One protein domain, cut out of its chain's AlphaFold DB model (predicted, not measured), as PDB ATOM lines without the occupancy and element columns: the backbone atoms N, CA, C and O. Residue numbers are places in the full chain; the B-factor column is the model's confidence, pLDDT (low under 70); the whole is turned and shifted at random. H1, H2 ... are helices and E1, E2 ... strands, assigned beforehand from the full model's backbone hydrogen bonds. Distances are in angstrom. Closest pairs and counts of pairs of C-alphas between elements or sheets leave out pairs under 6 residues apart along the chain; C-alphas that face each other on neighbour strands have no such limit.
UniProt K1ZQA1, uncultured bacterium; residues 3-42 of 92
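This is residues 3 to 42 of the 92 residues of a protein of uncultured bacterium (UniProt K1ZQA1). This is a loosely folded piece with little regular structure: the chain runs out from the short strand E1, turns round at the far end, where residues 15 to 20 stick out, and folds back into one helix, H1. The 40 printed residues are mostly helix by class, with 15 in named elements, E1 then H1. The whole is loose, with a radius of gyration of the C-alphas of 12.1 A, and a rod of 35 by 14 by 12 A.

Find C-alpha 7 at (32.770, 6.000, 8.232), where E1, residues 7 to 9, begins. Go on to C-alpha 29 at (46.206, 6.555, 19.088); from there H1, residues 29 to 40, runs 16.5 A to C-alpha 40 at (34.874, -2.070, 10.804).

Look first at residues 3 to 4, paired antiparallel with residues 7 to 8 of E1, which pairs with no named strand. The closest C-alphas of E1 and H1, those of Thr 9 and Trp 33, are 7.2 A apart. In H1 every O i to N i+4 pair is within hydrogen-bond range.

The C-alphas farthest apart, Gly 17 and Ala 42, are 36.1 A apart. The link from E1 to H1 is long, 19 residues. The printed part has no cut, and no printed residue is under 70 in pLDDT.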
ATOM      1  N   TYR A   3      39.011   8.651   8.066       95.19
ATOM      2  CA  TYR A   3      37.702   8.330   7.509       95.19
ATOM      3  C   TYR A   3      37.766   7.595   6.163       95.19
ATOM      4  O   TYR A   3      38.782   7.589   5.477       95.19
ATOM      5  N   THR A   4      36.640   6.971   5.827       93.50
ATOM      6  CA  THR A   4      36.231   6.508   4.490       93.50
ATOM      7  C   THR A   4      34.970   7.293   4.099       93.50
ATOM      8  O   THR A   4      34.390   7.927   4.991       93.50
ATOM      9  N   PRO A   5      34.465   7.221   2.853       92.38
ATOM     10  CA  PRO A   5      33.213   7.895   2.495       92.38
ATOM     11  C   PRO A   5      32.018   7.541   3.400       92.38
ATOM     12  O   PRO A   5      31.110   8.346   3.572       92.38
ATOM     13  N   ALA A   6      32.028   6.357   4.025       91.69
ATOM     14  CA  ALA A   6      30.919   5.846   4.833       91.69
ATOM     15  C   ALA A   6      31.207   5.751   6.347       91.69
ATOM     16  O   ALA A   6      30.367   5.239   7.093       91.69
ATOM     17  N   LEU A   7      32.392   6.153   6.821       93.38
ATOM     18  CA  LEU A   7      32.770   6.000   8.232       93.38
ATOM     19  C   LEU A   7      33.858   6.990   8.649       93.38
ATOM     20  O   LEU A   7      34.957   6.952   8.103       93.38
ATOM     21  N   LEU A   8      33.583   7.783   9.685       96.38
ATOM     22  CA  LEU A   8      34.547   8.631  10.390       96.38
ATOM     23  C   LEU A   8      34.896   8.006  11.743       96.38
ATOM     24  O   LEU A   8      34.001   7.619  12.489       96.38
ATOM     25  N   THR A   9      36.186   7.963  12.085       97.56
ATOM     26  CA  THR A   9      36.644   7.487  13.396       97.56
ATOM     27  C   THR A   9      37.681   8.432  14.000       97.56
ATOM     28  O   THR A   9      38.683   8.798  13.372       97.56
ATOM     29  N   LEU A  10      37.462   8.792  15.264       97.88
ATOM     30  CA  LEU A  10      38.403   9.525  16.103       97.88
ATOM     31  C   LEU A  10      38.884   8.616  17.233       97.88
ATOM     32  O   LEU A  10      38.104   7.905  17.857       97.88
ATOM     33  N   THR A  11      40.180   8.678  17.514       97.88
ATOM     34  CA  THR A  11      40.795   7.983  18.639       97.88
ATOM     35  C   THR A  11      41.745   8.941  19.328       97.88
ATOM     36  O   THR A  11      42.485   9.665  18.661       97.88
ATOM     37  N   TRP A  12      41.710   8.938  20.655       95.94
ATOM     38  CA  TRP A  12      42.554   9.755  21.511       95.94
ATOM     39  C   TRP A  12      43.064   8.901  22.672       95.94
ATOM     40  O   TRP A  12      42.371   7.987  23.119       95.94
ATOM     41  N   VAL A  13      44.281   9.189  23.131       96.50
ATOM     42  CA  VAL A  13      44.932   8.510  24.253       96.50
ATOM     43  C   VAL A  13      45.506   9.572  25.176       96.50
ATOM     44  O   VAL A  13      46.247  10.445  24.725       96.50
ATOM     45  N   GLY A  14      45.200   9.466  26.463       95.56
ATOM     46  CA  GLY A  14      45.757  10.326  27.492       95.56
ATOM     47  C   GLY A  14      45.376   9.858  28.885       95.56
ATOM     48  O   GLY A  14      44.477   9.032  29.060       95.56
ATOM     49  N   TYR A  15      46.096  10.380  29.870       95.69
ATOM     50  CA  TYR A  15      45.774  10.170  31.270       95.69
ATOM     51  C   TYR A  15      44.714  11.163  31.735       95.69
ATOM     52  O   TYR A  15      44.522  12.232  31.156       95.69
ATOM     53  N   LYS A  16      44.009  10.797  32.804       93.56
ATOM     54  CA  LYS A  16      42.968  11.638  33.395       93.56
ATOM     55  C   LYS A  16      43.539  12.911  34.040       93.56
ATOM     56  O   LYS A  16      42.841  13.917  34.070       93.56
ATOM     57  N   GLY A  17      44.757  12.870  34.580       89.44
ATOM     58  CA  GLY A  17      45.363  13.950  35.365       89.44
ATOM     59  C   GLY A  17      46.232  14.920  34.561       89.44
ATOM     60  O   GLY A  17      47.102  15.563  35.139       89.44
ATOM     61  N   ASN A  18      46.010  15.054  33.247       86.00
ATOM     62  CA  ASN A  18      46.825  15.876  32.336       86.00
ATOM     63  C   ASN A  18      48.328  15.528  32.336       86.00
ATOM     64  O   ASN A  18      49.155  16.337  31.914       86.00
ATOM     65  N   GLU A  19      48.699  14.329  32.782       96.25
ATOM     66  CA  GLU A  19      50.080  13.867  32.736       96.25
ATOM     67  C   GLU A  19      50.523  13.583  31.294       96.25
ATOM     68  O   GLU A  19      49.727  13.245  30.410       96.25
ATOM     69  N   THR A  20      51.830  13.681  31.050       92.94
ATOM     70  CA  THR A  20      52.406  13.357  29.745       92.94
ATOM     71  C   THR A  20      52.382  11.846  29.510       92.94
ATOM     72  O   THR A  20      52.770  11.046  30.357       92.94
ATOM     73  N   THR A  21      51.934  11.432  28.326       94.31
ATOM     74  CA  THR A  21      51.875  10.009  27.952       94.31
ATOM     75  C   THR A  21      53.220   9.463  27.477       94.31
ATOM     76  O   THR A  21      53.407   8.251  27.450       94.31
ATOM     77  N   GLY A  22      54.131  10.336  27.031       95.81
ATOM     78  CA  GLY A  22      55.349   9.945  26.309       95.81
ATOM     79  C   GLY A  22      55.088   9.371  24.907       95.81
ATOM     80  O   GLY A  22      56.025   8.953  24.231       95.81
ATOM     81  N   LEU A  23      53.830   9.350  24.451       96.00
ATOM     82  CA  LEU A  23      53.418   8.807  23.160       96.00
ATOM     83  C   LEU A  23      53.094   9.937  22.183       96.00
ATOM     84  O   LEU A  23      52.514  10.956  22.555       96.00
ATOM     85  N   SER A  24      53.399   9.722  20.904       96.56
ATOM     86  CA  SER A  24      52.857  10.549  19.829       96.56
ATOM     87  C   SER A  24      51.475  10.032  19.420       96.56
ATOM     88  O   SER A  24      51.086   8.905  19.745       96.56
ATOM     89  N   GLY A  25      50.732  10.813  18.632       95.69
ATOM     90  CA  GLY A  25      49.489  10.324  18.026       95.69
ATOM     91  C   GLY A  25      49.699   9.051  17.190       95.69
ATOM     92  O   GLY A  25      48.834   8.176  17.181       95.69
ATOM     93  N   ALA A  26      50.870   8.917  16.553       97.19
ATOM     94  CA  ALA A  26      51.229   7.765  15.730       97.19
ATOM     95  C   ALA A  26      51.579   6.512  16.552       97.19
ATOM     96  O   ALA A  26      51.247   5.410  16.127       97.19
ATOM     97  N   SER A  27      52.215   6.650  17.721       97.19
ATOM     98  CA  SER A  27      52.554   5.496  18.569       97.19
ATOM     99  C   SER A  27      51.452   5.116  19.562       97.19
ATOM    100  O   SER A  27      51.373   3.955  19.951       97.19
ATOM    101  N   GLY A  28      50.588   6.058  19.957       96.94
ATOM    102  CA  GLY A  28      49.498   5.819  20.909       96.94
ATOM    103  C   GLY A  28      48.135   5.577  20.256       96.94
ATOM    104  O   GLY A  28      47.559   4.498  20.376       96.94
ATOM    105  N   ALA A  29      47.591   6.585  19.569       97.81
ATOM    106  CA  ALA A  29      46.206   6.555  19.088       97.81
ATOM    107  C   ALA A  29      46.030   5.806  17.753       97.81
ATOM    108  O   ALA A  29      45.017   5.134  17.547       97.81
ATOM    109  N   LEU A  30      47.005   5.899  16.842       98.19
ATOM    110  CA  LEU A  30      46.921   5.302  15.505       98.19
ATOM    111  C   LEU A  30      46.807   3.762  15.507       98.19
ATOM    112  O   LEU A  30      46.009   3.251  14.716       98.19
ATOM    113  N   PRO A  31      47.506   2.991  16.366       98.12
ATOM    114  CA  PRO A  31      47.345   1.535  16.404       98.12
ATOM    115  C   PRO A  31      45.925   1.103  16.796       98.12
ATOM    116  O   PRO A  31      45.378   0.172  16.203       98.12
ATOM    117  N   ILE A  32      45.300   1.821  17.738       98.19
ATOM    118  CA  ILE A  32      43.913   1.586  18.165       98.19
ATOM    119  C   ILE A  32      42.956   1.880  17.001       98.19
ATOM    120  O   ILE A  32      42.137   1.028  16.649       98.19
ATOM    121  N   TRP A  33      43.109   3.042  16.355       98.38
ATOM    122  CA  TRP A  33      42.318   3.424  15.180       98.38
ATOM    123  C   TRP A  33      42.444   2.392  14.051       98.38
ATOM    124  O   TRP A  33      41.445   1.967  13.477       98.38
ATOM    125  N   THR A  34      43.666   1.929  13.771       97.69
ATOM    126  CA  THR A  34      43.952   0.966  12.695       97.69
ATOM    127  C   THR A  34      43.310  -0.387  12.972       97.69
ATOM    128  O   THR A  34      42.729  -0.988  12.068       97.69
ATOM    129  N   ASN A  35      43.391  -0.879  14.213       97.94
ATOM    130  CA  ASN A  35      42.763  -2.142  14.594       97.94
ATOM    131  C   ASN A  35      41.238  -2.072  14.433       97.94
ATOM    132  O   ASN A  35      40.641  -2.966  13.830       97.94
ATOM    133  N   PHE A  36      40.629  -0.978  14.902       97.31
ATOM    134  CA  PHE A  36      39.200  -0.737  14.751       97.31
ATOM    135  C   PHE A  36      38.789  -0.678  13.276       97.31
ATOM    136  O   PHE A  36      37.919  -1.441  12.858       97.31
ATOM    137  N   MET A  37      39.440   0.168  12.475       96.62
ATOM    138  CA  MET A  37      39.061   0.384  11.077       96.62
ATOM    139  C   MET A  37      39.205  -0.880  10.237       96.62
ATOM    140  O   MET A  37      38.277  -1.209   9.509       96.62
ATOM    141  N   LYS A  38      40.288  -1.655  10.413       95.56
ATOM    142  CA  LYS A  38      40.468  -2.941   9.714       95.56
ATOM    143  C   LYS A  38      39.296  -3.898   9.929       95.56
ATOM    144  O   LYS A  38      38.926  -4.610   9.005       95.56
ATOM    145  N   ARG A  39      38.710  -3.922  11.130       95.75
ATOM    146  CA  ARG A  39      37.538  -4.756  11.442       95.75
ATOM    147  C   ARG A  39      36.243  -4.116  10.945       95.75
ATOM    148  O   ARG A  39      35.414  -4.799  10.355       95.75
ATOM    149  N   ALA A  40      36.082  -2.811  11.157       94.25
ATOM    150  CA  ALA A  40      34.874  -2.070  10.804       94.25
ATOM    151  C   ALA A  40      34.625  -2.004   9.286       94.25
ATOM    152  O   ALA A  40      33.470  -1.915   8.861       94.25
ATOM    153  N   THR A  41      35.684  -2.068   8.471       93.75
ATOM    154  CA  THR A  41      35.600  -2.012   7.004       93.75
ATOM    155  C   THR A  41      35.765  -3.368   6.310       93.75
ATOM    156  O   THR A  41      35.601  -3.419   5.099       93.75
ATOM    157  N   ALA A  42      36.052  -4.463   7.031       91.31
ATOM    158  CA  ALA A  42      36.425  -5.759   6.439       91.31
ATOM    159  C   ALA A  42      35.404  -6.335   5.437       91.31
ATOM    160  O   ALA A  42      35.798  -6.954   4.458       91.31
TER     161      ALA A  42